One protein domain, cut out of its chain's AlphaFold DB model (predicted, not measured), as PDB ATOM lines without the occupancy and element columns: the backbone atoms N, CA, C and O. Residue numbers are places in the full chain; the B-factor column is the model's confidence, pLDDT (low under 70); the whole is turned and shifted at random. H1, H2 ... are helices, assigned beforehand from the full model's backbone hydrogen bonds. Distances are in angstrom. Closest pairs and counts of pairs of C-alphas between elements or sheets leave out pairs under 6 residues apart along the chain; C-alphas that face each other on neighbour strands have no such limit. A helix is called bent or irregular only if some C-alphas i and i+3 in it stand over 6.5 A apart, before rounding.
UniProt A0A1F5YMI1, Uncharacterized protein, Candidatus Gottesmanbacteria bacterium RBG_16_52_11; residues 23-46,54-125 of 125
ATOM      1  N   GLY A  23     -27.709 -20.690  23.441       92.62
ATOM      2  CA  GLY A  23     -28.327 -20.399  22.141       92.62
ATOM      3  C   GLY A  23     -27.438 -20.879  20.977       92.62
ATOM      4  O   GLY A  23     -26.230 -20.989  21.171       92.62
ATOM      5  N   PRO A  24     -27.974 -21.129  19.766       92.56
ATOM      6  CA  PRO A  24     -27.183 -21.644  18.639       92.56
ATOM      7  C   PRO A  24     -25.931 -20.811  18.318       92.56
ATOM      8  O   PRO A  24     -24.839 -21.357  18.227       92.56
ATOM      9  N   GLU A  25     -26.064 -19.482  18.262       92.00
ATOM     10  CA  GLU A  25     -24.931 -18.565  18.038       92.00
ATOM     11  C   GLU A  25     -23.874 -18.674  19.150       92.00
ATOM     12  O   GLU A  25     -22.671 -18.674  18.900       92.00
ATOM     13  N   ALA A  26     -24.319 -18.835  20.398       95.06
ATOM     14  CA  ALA A  26     -23.431 -19.038  21.532       95.06
ATOM     15  C   ALA A  26     -22.739 -20.409  21.488       95.06
ATOM     16  O   ALA A  26     -21.578 -20.502  21.873       95.06
ATOM     17  N   GLN A  27     -23.398 -21.463  20.999       96.38
ATOM     18  CA  GLN A  27     -22.786 -22.786  20.832       96.38
ATOM     19  C   GLN A  27     -21.650 -22.760  19.798       96.38
ATOM     20  O   GLN A  27     -20.590 -23.340  20.049       96.38
ATOM     21  N   GLU A  28     -21.835 -22.046  18.684       95.38
ATOM     22  CA  GLU A  28     -20.810 -21.876  17.640       95.38
ATOM     23  C   GLU A  28     -19.552 -21.175  18.168       95.38
ATOM     24  O   GLU A  28     -18.434 -21.564  17.830       95.38
ATOM     25  N   VAL A  29     -19.722 -20.177  19.041       97.19
ATOM     26  CA  VAL A  29     -18.610 -19.478  19.704       97.19
ATOM     27  C   VAL A  29     -18.011 -20.315  20.839       97.19
ATOM     28  O   VAL A  29     -16.795 -20.327  21.032       97.19
ATOM     29  N   ALA A  30     -18.840 -21.026  21.605       97.12
ATOM     30  CA  ALA A  30     -18.402 -21.790  22.768       97.12
ATOM     31  C   ALA A  30     -17.507 -22.971  22.387       97.12
ATOM     32  O   ALA A  30     -16.502 -23.193  23.058       97.12
ATOM     33  N   LEU A  31     -17.840 -23.715  21.327       96.38
ATOM     34  CA  LEU A  31     -17.103 -24.919  20.936       96.38
ATOM     35  C   LEU A  31     -15.587 -24.683  20.752       96.38
ATOM     36  O   LEU A  31     -14.811 -25.330  21.458       96.38
ATOM     37  N   PRO A  32     -15.122 -23.747  19.895       96.94
ATOM     38  CA  PRO A  32     -13.687 -23.505  19.729       96.94
ATOM     39  C   PRO A  32     -13.010 -23.021  21.018       96.94
ATOM     40  O   PRO A  32     -11.844 -23.339  21.263       96.94
ATOM     41  N   LEU A  33     -13.728 -22.292  21.877       97.44
ATOM     42  CA  LEU A  33     -13.203 -21.842  23.164       97.44
ATOM     43  C   LEU A  33     -13.088 -22.994  24.176       97.44
ATOM     44  O   LEU A  33     -12.105 -23.059  24.913       97.44
ATOM     45  N   ILE A  34     -14.024 -23.945  24.194       96.25
ATOM     46  CA  ILE A  34     -13.916 -25.173  25.001       96.25
ATOM     47  C   ILE A  34     -12.707 -25.994  24.544       96.25
ATOM     48  O   ILE A  34     -11.945 -26.476  25.386       96.25
ATOM     49  N   THR A  35     -12.473 -26.101  23.233       96.00
ATOM     50  CA  THR A  35     -11.289 -26.773  22.678       96.00
ATOM     51  C   THR A  35      -9.995 -26.119  23.162       96.00
ATOM     52  O   THR A  35      -9.117 -26.803  23.694       96.00
ATOM     53  N   GLU A  36      -9.885 -24.793  23.071       95.44
ATOM     54  CA  GLU A  36      -8.710 -24.064  23.564       95.44
ATOM     55  C   GLU A  36      -8.544 -24.218  25.087       95.44
ATOM     56  O   GLU A  36      -7.450 -24.508  25.575       95.44
ATOM     57  N   ALA A  37      -9.626 -24.110  25.861       94.31
ATOM     58  CA  ALA A  37      -9.598 -24.331  27.306       94.31
ATOM     59  C   ALA A  37      -9.132 -25.748  27.676       94.31
ATOM     60  O   ALA A  37      -8.375 -25.914  28.633       94.31
ATOM     61  N   THR A  38      -9.513 -26.754  26.890       92.94
ATOM     62  CA  THR A  38      -9.056 -28.141  27.055       92.94
ATOM     63  C   THR A  38      -7.544 -28.257  26.886       92.94
ATOM     64  O   THR A  38      -6.862 -28.846  27.731       92.94
ATOM     65  N   ILE A  39      -6.992 -27.622  25.848       90.62
ATOM     66  CA  ILE A  39      -5.546 -27.579  25.595       90.62
ATOM     67  C   ILE A  39      -4.816 -26.868  26.743       90.62
ATOM     68  O   ILE A  39      -3.798 -27.360  27.234       90.62
ATOM     69  N   GLN A  40      -5.334 -25.727  27.201       91.12
ATOM     70  CA  GLN A  40      -4.711 -24.940  28.269       91.12
ATOM     71  C   GLN A  40      -4.773 -25.645  29.627       91.12
ATOM     72  O   GLN A  40      -3.779 -25.636  30.354       91.12
ATOM     73  N   ARG A  41      -5.875 -26.340  29.948       89.56
ATOM     74  CA  ARG A  41      -5.952 -27.198  31.142       89.56
ATOM     75  C   ARG A  41      -4.886 -28.290  31.086       89.56
ATOM     76  O   ARG A  41      -4.196 -28.510  32.075       89.56
ATOM     77  N   GLY A  42      -4.687 -28.909  29.921       86.00
ATOM     78  CA  GLY A  42      -3.591 -29.851  29.702       86.00
ATOM     79  C   GLY A  42      -2.216 -29.229  29.963       86.00
ATOM     80  O   GLY A  42      -1.401 -29.844  30.634       86.00
ATOM     81  N   ARG A  43      -1.966 -27.993  29.506       84.50
ATOM     82  CA  ARG A  43      -0.687 -27.280  29.711       84.50
ATOM     83  C   ARG A  43      -0.429 -26.896  31.165       84.50
ATOM     84  O   ARG A  43       0.696 -27.048  31.629       84.50
ATOM     85  N   PHE A  44      -1.440 -26.399  31.875       81.50
ATOM     86  CA  PHE A  44      -1.296 -26.009  33.280       81.50
ATOM     87  C   PHE A  44      -1.044 -27.206  34.195       81.50
ATOM     88  O   PHE A  44      -0.356 -27.046  35.196       81.50
ATOM     89  N   PHE A  45      -1.572 -28.384  33.847       79.88
ATOM     90  CA  PHE A  45      -1.542 -29.571  34.703       79.88
ATOM     91  C   PHE A  45      -0.767 -30.753  34.082       79.88
ATOM     92  O   PHE A  45      -1.040 -31.905  34.409       79.88
ATOM     93  N   ASN A  46       0.181 -30.476  33.171       68.56
ATOM     94  CA  ASN A  46       0.953 -31.498  32.436       68.56
ATOM     95  C   ASN A  46       2.120 -32.097  33.236       68.56
ATOM     96  O   ASN A  46       2.725 -33.088  32.828       68.56
ATOM     97  N   ALA A  54       1.232 -25.701  47.606       84.44
ATOM     98  CA  ALA A  54       1.301 -24.306  47.177       84.44
ATOM     99  C   ALA A  54       1.364 -24.183  45.645       84.44
ATOM    100  O   ALA A  54       0.666 -23.345  45.073       84.44
ATOM    101  N   GLU A  55       2.125 -25.057  44.981       83.12
ATOM    102  CA  GLU A  55       2.198 -25.136  43.514       83.12
ATOM    103  C   GLU A  55       0.846 -25.499  42.897       83.12
ATOM    104  O   GLU A  55       0.365 -24.786  42.016       83.12
ATOM    105  N   GLY A  56       0.181 -26.534  43.422       83.06
ATOM    106  CA  GLY A  56      -1.159 -26.912  42.960       83.06
ATOM    107  C   GLY A  56      -2.177 -25.774  43.118       83.06
ATOM    108  O   GLY A  56      -2.951 -25.489  42.207       83.06
ATOM    109  N   THR A  57      -2.126 -25.048  44.239       87.88
ATOM    110  CA  THR A  57      -3.004 -23.888  44.480       87.88
ATOM    111  C   THR A  57      -2.733 -22.747  43.496       87.88
ATOM    112  O   THR A  57      -3.667 -22.122  42.992       87.88
ATOM    113  N   ALA A  58      -1.461 -22.467  43.198       88.62
ATOM    114  CA  ALA A  58      -1.082 -21.428  42.247       88.62
ATOM    115  C   ALA A  58      -1.574 -21.742  40.824       88.62
ATOM    116  O   ALA A  58      -2.057 -20.843  40.132       88.62
ATOM    117  N   LEU A  59      -1.502 -23.006  40.400       88.19
ATOM    118  CA  LEU A  59      -2.003 -23.450  39.096       88.19
ATOM    119  C   LEU A  59      -3.529 -23.379  39.005       88.19
ATOM    120  O   LEU A  59      -4.051 -22.897  38.002       88.19
ATOM    121  N   GLU A  60      -4.253 -23.756  40.062       90.06
ATOM    122  CA  GLU A  60      -5.713 -23.593  40.095       90.06
ATOM    123  C   GLU A  60      -6.138 -22.120  40.054       90.06
ATOM    124  O   GLU A  60      -7.136 -21.777  39.419       90.06
ATOM    125  N   ASN A  61      -5.373 -21.216  40.669       91.19
ATOM    126  CA  ASN A  61      -5.635 -19.780  40.546       91.19
ATOM    127  C   ASN A  61      -5.401 -19.282  39.113       91.19
ATOM    128  O   ASN A  61      -6.261 -18.590  38.571       91.19
ATOM    129  N   ARG A  62      -4.308 -19.700  38.459       91.38
ATOM    130  CA  ARG A  62      -4.064 -19.385  37.039       91.38
ATOM    131  C   ARG A  62      -5.160 -19.932  36.131       91.38
ATOM    132  O   ARG A  62      -5.575 -19.250  35.202       91.38
ATOM    133  N   TRP A  63      -5.654 -21.135  36.416       92.94
ATOM    134  CA  TRP A  63      -6.785 -21.710  35.698       92.94
ATOM    135  C   TRP A  63      -8.053 -20.872  35.855       92.94
ATOM    136  O   TRP A  63      -8.712 -20.573  34.865       92.94
ATOM    137  N   LYS A  64      -8.371 -20.428  37.072       92.62
ATOM    138  CA  LYS A  64      -9.521 -19.544  37.315       92.62
ATOM    139  C   LYS A  64      -9.389 -18.206  36.586       92.62
ATOM    140  O   LYS A  64     -10.369 -17.736  36.014       92.62
ATOM    141  N   ASP A  65      -8.202 -17.608  36.575       93.75
ATOM    142  CA  ASP A  65      -7.954 -16.353  35.852       93.75
ATOM    143  C   ASP A  65      -8.057 -16.539  34.331       93.75
ATOM    144  O   ASP A  65      -8.635 -15.705  33.626       93.75
ATOM    145  N   TYR A  66      -7.580 -17.676  33.823       95.06
ATOM    146  CA  TYR A  66      -7.768 -18.065  32.432       95.06
ATOM    147  C   TYR A  66      -9.254 -18.249  32.086       95.06
ATOM    148  O   TYR A  66      -9.722 -17.705  31.086       95.06
ATOM    149  N   LEU A  67     -10.021 -18.936  32.941       94.62
ATOM    150  CA  LEU A  67     -11.460 -19.117  32.749       94.62
ATOM    151  C   LEU A  67     -12.220 -17.787  32.725       94.62
ATOM    152  O   LEU A  67     -13.154 -17.641  31.943       94.62
ATOM    153  N   ARG A  68     -11.815 -16.790  33.519       93.25
ATOM    154  CA  ARG A  68     -12.380 -15.433  33.407       93.25
ATOM    155  C   ARG A  68     -12.097 -14.829  32.034       93.25
ATOM    156  O   ARG A  68     -13.022 -14.388  31.364       93.25
ATOM    157  N   THR A  69     -10.845 -14.899  31.587       94.75
ATOM    158  CA  THR A  69     -10.402 -14.336  30.301       94.75
ATOM    159  C   THR A  69     -11.137 -14.960  29.112       94.75
ATOM    160  O   THR A  69     -11.599 -14.251  28.215       94.75
ATOM    161  N   ILE A  70     -11.287 -16.286  29.094       96.06
ATOM    162  CA  ILE A  70     -11.976 -16.966  27.992       96.06
ATOM    163  C   ILE A  70     -13.488 -16.707  28.015       96.06
ATOM    164  O   ILE A  70     -14.115 -16.589  26.968       96.06
ATOM    165  N   THR A  71     -14.062 -16.537  29.205       94.94
ATOM    166  CA  THR A  71     -15.474 -16.183  29.393       94.94
ATOM    167  C   THR A  71     -15.764 -14.747  28.941       94.94
ATOM    168  O   THR A  71     -16.810 -14.480  28.349       94.94
ATOM    169  N   ASP A  72     -14.822 -13.825  29.146       94.25
ATOM    170  CA  ASP A  72     -14.882 -12.478  28.573       94.25
ATOM    171  C   ASP A  72     -14.744 -12.511  27.045       94.25
ATOM    172  O   ASP A  72     -15.492 -11.827  26.350       94.25
ATOM    173  N   THR A  73     -13.850 -13.348  26.510       95.94
ATOM    174  CA  THR A  73     -13.672 -13.529  25.055       95.94
ATOM    175  C   THR A  73     -14.953 -14.044  24.397       95.94
ATOM    176  O   THR A  73     -15.376 -13.527  23.362       95.94
ATOM    177  N   PHE A  74     -15.608 -15.027  25.022       96.88
ATOM    178  CA  PHE A  74     -16.919 -15.525  24.612       96.88
ATOM    179  C   PHE A  74     -17.945 -14.387  24.526       96.88
ATOM    180  O   PHE A  74     -18.580 -14.202  23.488       96.88
ATOM    181  N   ALA A  75     -18.056 -13.572  25.581       94.69
ATOM    182  CA  ALA A  75     -19.014 -12.474  25.623       94.69
ATOM    183  C   ALA A  75     -18.723 -11.387  24.573       94.69
ATOM    184  O   ALA A  75     -19.653 -10.940  23.911       94.69
ATOM    185  N   GLN A  76     -17.453 -11.016  24.365       94.44
ATOM    186  CA  GLN A  76     -17.044 -10.049  23.332       94.44
ATOM    187  C   GLN A  76     -17.318 -10.533  21.908       94.44
ATOM    188  O   GLN A  76     -17.579  -9.726  21.020       94.44
ATOM    189  N   THR A  77     -17.222 -11.844  21.677       95.00
ATOM    190  CA  THR A  77     -17.463 -12.420  20.350       95.00
ATOM    191  C   THR A  77     -18.951 -12.391  20.007       95.00
ATOM    192  O   THR A  77     -19.305 -12.108  18.867       95.00
ATOM    193  N   ILE A  78     -19.819 -12.638  20.994       92.81
ATOM    194  CA  ILE A  78     -21.279 -12.559  20.828       92.81
ATOM    195  C   ILE A  78     -21.747 -11.101  20.756       92.81
ATOM    196  O   ILE A  78     -22.574 -10.753  19.917       92.81
ATOM    197  N   ASP A  79     -21.218 -10.238  21.622       91.56
ATOM    198  CA  ASP A  79     -21.544  -8.815  21.678       91.56
ATOM    199  C   ASP A  79     -20.255  -7.979  21.753       91.56
ATOM    200  O   ASP A  79     -19.663  -7.833  22.829       91.56
ATOM    201  N   PRO A  80     -19.834  -7.357  20.637       90.19
ATOM    202  CA  PRO A  80     -18.642  -6.510  20.596       90.19
ATOM    203  C   PRO A  80     -18.702  -5.277  21.509       90.19
ATOM    204  O   PRO A  80     -17.678  -4.625  21.720       90.19
ATOM    205  N   THR A  81     -19.878  -4.919  22.036       89.69
ATOM    206  CA  THR A  81     -20.039  -3.817  22.999       89.69
ATOM    207  C   THR A  81     -19.776  -4.244  24.445       89.69
ATOM    208  O   THR A  81     -19.748  -3.393  25.340       89.69
ATOM    209  N   TYR A  82     -19.569  -5.542  24.696       89.50
ATOM    210  CA  TYR A  82     -19.248  -6.067  26.018       89.50
ATOM    211  C   TYR A  82     -17.921  -5.506  26.542       89.50
ATOM    212  O   TYR A  82     -16.870  -5.617  25.905       89.50
ATOM    213  N   TRP A  83     -17.958  -4.976  27.766       85.31
ATOM    214  CA  TRP A  83     -16.775  -4.504  28.474       85.31
ATOM    215  C   TRP A  83     -16.504  -5.381  29.708       85.31
ATOM    216  O   TRP A  83     -17.250  -5.313  30.692       85.31
ATOM    217  N   PRO A  84     -15.395  -6.152  29.712       83.69
ATOM    218  CA  PRO A  84     -14.925  -6.866  30.895       83.69
ATOM    219  C   PRO A  84     -14.902  -5.985  32.153       83.69
ATOM    220  O   PRO A  84     -14.402  -4.858  32.140       83.69
ATOM    221  N   GLY A  85     -15.446  -6.494  33.257       74.50
ATOM    222  CA  GLY A  85     -15.487  -5.786  34.544       74.50
ATOM    223  C   GLY A  85     -16.642  -4.793  34.731       74.50
ATOM    224  O   GLY A  85     -16.865  -4.371  35.862       74.50
ATOM    225  N   HIS A  86     -17.410  -4.470  33.683       75.25
ATOM    226  CA  HIS A  86     -18.635  -3.654  33.783       75.25
ATOM    227  C   HIS A  86     -19.924  -4.487  33.675       75.25
ATOM    228  O   HIS A  86     -21.020  -3.955  33.832       75.25
ATOM    229  N   GLY A  87     -19.786  -5.806  33.491       66.62
ATOM    230  CA  GLY A  87     -20.897  -6.742  33.333       66.62
ATOM    231  C   GLY A  87     -21.432  -6.781  31.902       66.62
ATOM    232  O   GLY A  87     -21.002  -6.023  31.034       66.62
ATOM    233  N   ALA A  88     -22.355  -7.705  31.635       72.12
ATOM    234  CA  ALA A  88     -23.036  -7.737  30.347       72.12
ATOM    235  C   ALA A  88     -24.082  -6.616  30.281       72.12
ATOM    236  O   ALA A  88     -24.862  -6.445  31.215       72.12
ATOM    237  N   ASN A  89     -24.146  -5.906  29.154       70.44
ATOM    238  CA  ASN A  89     -25.170  -4.881  28.923       70.44
ATOM    239  C   ASN A  89     -26.579  -5.489  28.770       70.44
ATOM    240  O   ASN A  89     -27.582  -4.799  28.944       70.44
ATOM    241  N   LEU A  90     -26.650  -6.783  28.441       80.56
ATOM    242  CA  LEU A  90     -27.872  -7.530  28.168       80.56
ATOM    243  C   LEU A  90     -27.981  -8.737  29.107       80.56
ATOM    244  O   LEU A  90     -27.044  -9.526  29.218       80.56
ATOM    245  N   THR A  91     -29.154  -8.933  29.718       86.50
ATOM    246  CA  THR A  91     -29.434 -10.072  30.614       86.50
ATOM    247  C   THR A  91     -29.171 -11.420  29.944       86.50
ATOM    248  O   THR A  91     -28.658 -12.337  30.579       86.50
ATOM    249  N   GLU A  92     -29.498 -11.541  28.655       90.50
ATOM    250  CA  GLU A  92     -29.280 -12.783  27.912       90.50
ATOM    251  C   GLU A  92     -27.788 -13.083  27.737       90.50
ATOM    252  O   GLU A  92     -27.361 -14.205  27.976       90.50
ATOM    253  N   LEU A  93     -26.966 -12.077  27.422       91.44
ATOM    254  CA  LEU A  93     -25.518 -12.260  27.316       91.44
ATOM    255  C   LEU A  93     -24.907 -12.687  28.657       91.44
ATOM    256  O   LEU A  93     -24.044 -13.560  28.692       91.44
ATOM    257  N   ASP A  94     -25.373 -12.108  29.767       90.19
ATOM    258  CA  ASP A  94     -24.919 -12.489  31.108       90.19
ATOM    259  C   ASP A  94     -25.274 -13.947  31.433       90.19
ATOM    260  O   ASP A  94     -24.420 -14.710  31.889       90.19
ATOM    261  N   ARG A  95     -26.504 -14.365  31.107       92.50
ATOM    262  CA  ARG A  95     -26.961 -15.757  31.224       92.50
ATOM    263  C   ARG A  95     -26.082 -16.702  30.401       92.50
ATOM    264  O   ARG A  95     -25.597 -17.691  30.949       92.50
ATOM    265  N   GLN A  96     -25.851 -16.401  29.122       94.81
ATOM    266  CA  GLN A  96     -25.007 -17.215  28.236       94.81
ATOM    267  C   GLN A  96     -23.572 -17.311  28.777       94.81
ATOM    268  O   GLN A  96     -22.984 -18.390  28.792       94.81
ATOM    269  N   ARG A  97     -23.029 -16.209  29.307       93.88
ATOM    270  CA  ARG A  97     -21.691 -16.158  29.909       93.88
ATOM    271  C   ARG A  97     -21.579 -17.049  31.154       93.88
ATOM    272  O   ARG A  97     -20.581 -17.746  31.327       93.88
ATOM    273  N   ILE A  98     -22.604 -17.051  32.007       93.56
ATOM    274  CA  ILE A  98     -22.670 -17.911  33.200       93.56
ATOM    275  C   ILE A  98     -22.777 -19.387  32.805       93.56
ATOM    276  O   ILE A  98     -22.059 -20.216  33.364       93.56
ATOM    277  N   LEU A  99     -23.639 -19.718  31.839       96.06
ATOM    278  CA  LEU A  99     -23.756 -21.080  31.314       96.06
ATOM    279  C   LEU A  99     -22.417 -21.553  30.739       96.06
ATOM    280  O   LEU A  99     -21.936 -22.616  31.121       96.06
ATOM    281  N   PHE A 100     -21.764 -20.731  29.918       97.19
ATOM    282  CA  PHE A 100     -20.453 -21.044  29.353       97.19
ATOM    283  C   PHE A 100     -19.397 -21.318  30.435       97.19
ATOM    284  O   PHE A 100     -18.703 -22.331  30.376       97.19
ATOM    285  N   LEU A 101     -19.317 -20.482  31.475       95.94
ATOM    286  CA  LEU A 101     -18.407 -20.716  32.602       95.94
ATOM    287  C   LEU A 101     -18.723 -22.026  33.345       95.94
ATOM    288  O   LEU A 101     -17.807 -22.754  33.736       95.94
ATOM    289  N   ASN A 102     -20.008 -22.339  33.532       95.94
ATOM    290  CA  ASN A 102     -20.456 -23.533  34.248       95.94
ATOM    291  C   ASN A 102     -20.068 -24.841  33.549       95.94
ATOM    292  O   ASN A 102     -19.921 -25.852  34.235       95.94
ATOM    293  N   ILE A 103     -19.832 -24.829  32.234       96.12
ATOM    294  CA  ILE A 103     -19.318 -25.996  31.500       96.12
ATOM    295  C   ILE A 103     -17.998 -26.481  32.113       96.12
ATOM    296  O   ILE A 103     -17.786 -27.681  32.223       96.12
ATOM    297  N   PHE A 104     -17.133 -25.574  32.577       94.56
ATOM    298  CA  PHE A 104     -15.814 -25.909  33.131       94.56
ATOM    299  C   PHE A 104     -15.835 -26.276  34.622       94.56
ATOM    300  O   PHE A 104     -14.783 -26.549  35.209       94.56
ATOM    301  N   ASN A 105     -17.004 -26.249  35.265       88.38
ATOM    302  CA  ASN A 105     -17.115 -26.385  36.710       88.38
ATOM    303  C   ASN A 105     -16.652 -27.773  37.185       88.38
ATOM    304  O   ASN A 105     -17.261 -28.790  36.862       88.38
ATOM    305  N   ASN A 106     -15.591 -27.799  37.995       82.94
ATOM    306  CA  ASN A 106     -14.977 -29.014  38.544       82.94
ATOM    307  C   ASN A 106     -14.508 -30.039  37.493       82.94
ATOM    308  O   ASN A 106     -14.393 -31.224  37.807       82.94
ATOM    309  N   LEU A 107     -14.215 -29.602  36.264       85.56
ATOM    310  CA  LEU A 107     -13.641 -30.477  35.243       85.56
ATOM    311  C   LEU A 107     -12.112 -30.490  35.333       85.56
ATOM    312  O   LEU A 107     -11.448 -29.463  35.179       85.56
ATOM    313  N   ASP A 108     -11.542 -31.675  35.550       86.25
ATOM    314  CA  ASP A 108     -10.123 -31.908  35.291       86.25
ATOM    315  C   ASP A 108      -9.856 -32.061  33.779       86.25
ATOM    316  O   ASP A 108     -10.781 -32.094  32.969       86.25
ATOM    317  N   GLY A 109      -8.583 -32.130  33.376       84.31
ATOM    318  CA  GLY A 109      -8.225 -32.192  31.953       84.31
ATOM    319  C   GLY A 109      -8.802 -33.413  31.224       84.31
ATOM    320  O   GLY A 109      -9.267 -33.291  30.095       84.31
ATOM    321  N   THR A 110      -8.832 -34.576  31.881       87.06
ATOM    322  CA  THR A 110      -9.387 -35.813  31.308       87.06
ATOM    323  C   THR A 110     -10.892 -35.702  31.107       87.06
ATOM    324  O   THR A 110     -11.416 -36.067  30.057       87.06
ATOM    325  N   THR A 111     -11.596 -35.191  32.111       90.12
ATOM    326  CA  THR A 111     -13.048 -35.031  32.078       90.12
ATOM    327  C   THR A 111     -13.441 -33.964  31.063       90.12
ATOM    328  O   THR A 111     -14.405 -34.150  30.330       90.12
ATOM    329  N   LEU A 112     -12.662 -32.885  30.951       91.25
ATOM    330  CA  LEU A 112     -12.869 -31.834  29.957       91.25
ATOM    331  C   LEU A 112     -12.683 -32.350  28.518       91.25
ATOM    332  O   LEU A 112     -13.514 -32.048  27.667       91.25
ATOM    333  N   LEU A 113     -11.678 -33.203  28.267       91.75
ATOM    334  CA  LEU A 113     -11.518 -33.909  26.985       91.75
ATOM    335  C   LEU A 113     -12.737 -34.782  26.658       91.75
ATOM    336  O   LEU A 113     -13.258 -34.726  25.550       91.75
ATOM    337  N   GLN A 114     -13.222 -35.566  27.626       91.88
ATOM    338  CA  GLN A 114     -14.404 -36.411  27.420       91.88
ATOM    339  C   GLN A 114     -15.679 -35.588  27.185       91.88
ATOM    340  O   GLN A 114     -16.529 -35.994  26.394       91.88
ATOM    341  N   THR A 115     -15.817 -34.439  27.853       94.38
ATOM    342  CA  THR A 115     -16.905 -33.484  27.614       94.38
ATOM    343  C   THR A 115     -16.845 -32.928  26.193       94.38
ATOM    344  O   THR A 115     -17.868 -32.934  25.511       94.38
ATOM    345  N   LEU A 116     -15.666 -32.495  25.728       95.25
ATOM    346  CA  LEU A 116     -15.476 -31.988  24.367       95.25
ATOM    347  C   LEU A 116     -15.828 -33.050  23.317       95.25
ATOM    348  O   LEU A 116     -16.675 -32.788  22.466       95.25
ATOM    349  N   ASP A 117     -15.272 -34.262  23.443       94.50
ATOM    350  CA  ASP A 117     -15.576 -35.396  22.556       94.50
ATOM    351  C   ASP A 117     -17.096 -35.633  22.447       94.50
ATOM    352  O   ASP A 117     -17.631 -35.915  21.370       94.50
ATOM    353  N   GLN A 118     -17.811 -35.536  23.573       94.06
ATOM    354  CA  GLN A 118     -19.250 -35.774  23.624       94.06
ATOM    355  C   GLN A 118     -20.058 -34.646  22.968       94.06
ATOM    356  O   GLN A 118     -21.048 -34.936  22.294       94.06
ATOM    357  N   ILE A 119     -19.655 -33.385  23.151       94.25
ATOM    358  CA  ILE A 119     -20.278 -32.232  22.483       94.25
ATOM    359  C   ILE A 119     -20.093 -32.352  20.968       94.25
ATOM    360  O   ILE A 119     -21.070 -32.283  20.223       94.25
ATOM    361  N   GLU A 120     -18.865 -32.598  20.511       93.62
ATOM    362  CA  GLU A 120     -18.555 -32.727  19.084       93.62
ATOM    363  C   GLU A 120     -19.341 -33.869  18.432       93.62
ATOM    364  O   GLU A 120     -19.901 -33.704  17.348       93.62
ATOM    365  N   TRP A 121     -19.456 -35.012  19.112       93.25
ATOM    366  CA  TRP A 121     -20.259 -36.130  18.624       93.25
ATOM    367  C   TRP A 121     -21.751 -35.798  18.510       93.25
ATOM    368  O   TRP A 121     -22.404 -36.259  17.574       93.25
ATOM    369  N   LEU A 122     -22.308 -35.024  19.449       89.75
ATOM    370  CA  LEU A 122     -23.714 -34.611  19.400       89.75
ATOM    371  C   LEU A 122     -23.990 -33.638  18.251       89.75
ATOM    372  O   LEU A 122     -25.042 -33.746  17.633       89.75
ATOM    373  N   LEU A 123     -23.055 -32.734  17.947       87.00
ATOM    374  CA  LEU A 123     -23.197 -31.753  16.863       87.00
ATOM    375  C   LEU A 123     -23.020 -32.354  15.458       87.00
ATOM    376  O   LEU A 123     -23.472 -31.770  14.479       87.00
ATOM    377  N   GLN A 124     -22.361 -33.510  15.341       84.19
ATOM    378  CA  GLN A 124     -22.172 -34.227  14.069       84.19
ATOM    379  C   GLN A 124     -23.357 -35.128  13.678       84.19
ATOM    380  O   GLN A 124     -23.325 -35.742  12.608       84.19
ATOM    381  N   LYS A 125     -24.362 -35.263  14.548       64.81
ATOM    382  CA  LYS A 125     -25.558 -36.084  14.325       64.81
ATOM    383  C   LYS A 125     -26.710 -35.294  13.733       64.81
ATOM    384  O   LYS A 125     -27.437 -35.914  12.924       64.81
TER     385      LYS A 125
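What this domain is: This is residues 23 to 46 and 54 to 125 of the 125 residues of an uncharacterized protein of Candidatus Gottesmanbacteria bacterium RBG_16_52_11 (UniProt A0A1F5YMI1). Three helices, H1, H2 and H3, make a loose-sided up-and-down bundle with their centres in a triangle, and H4 packs on the side of H1 away from H2, slanting outward from it toward its own last residues. A loop, residues 79 to 90, joins one end of H2 to H3. The 96 printed residues hold four named helices in the order H1, H2, H3, H4 and no named strand, and the class is all helix. The whole is compact, with a radius of gyration of the C-alphas of 13.8 A, but flat in outline, with spans of 38 by 37 by 17 A.

How they stand to each other: Start with the bundle, in which each helix runs against the one before it: H1, residues 24 to 44, H2, residues 54 to 78, and H3, residues 91 to 103. H1 and H2 touch, closest at the C-alphas of Phe 44 and Leu 59, 6.4 A apart, at a shallow tilt of 22 degrees, opposite ways. H2 touches H3 with residues 67 to 78 alone; the closest C-alphas are those of Thr 71 and Arg 97, 6.2 A apart. These two form a helical hairpin, opposite ways at a tilt of 37 degrees, only just steep. H1 and H3 are close but not clearly touching, with the C-alphas of Ala 30 and Phe 100 the closest at 6.9 A. Look next at H4, residues 109 to 123, which touches H1 at residues 34 to 42 of H1 alone. Their closest C-alphas are those of Arg 41 and Gly 109, 5.5 A apart, and they run opposite ways at a shallow tilt of 25 degrees. H4 is apart from H2 and from H3. In H2, H3 and H4 every O i to N i+4 pair is within hydrogen-bond range; in H1, 15 of 17 are.

Where its parts are: Find C-alpha 24 at (-27.183, -21.644, 18.639); from there H1 runs 30.1 A to C-alpha 44, with a kink of 29 degrees near residue 32. It is neither bent nor irregular, but only just: C-alphas 29 and 32 are 6.4 A apart. H2, the longest helix with 25 residues, begins at C-alpha 54 at (1.301, -24.306, 47.177) and covers 36.6 A. H3 runs from Thr 91 to Ile 103, 18.9 A. H4 runs 21.3 A from Gly 109 to C-alpha 123 at (-23.197, -31.753, 16.863).

The domain as a whole: The two C-alphas farthest apart are those of Ala 54 and Lys 125, 44.0 A. Residues 47 to 53 are not printed; look across this cut, between H1 and H2, from C-alpha 46 to C-alpha 54, and the gap is 16.4 A. The link from H2 to H3 is long, with 12 residues, and that from H3 to H4 is tight, with 5. The mean pLDDT of the printed part is 90.0; residues 46, 87 and 125 are under 70.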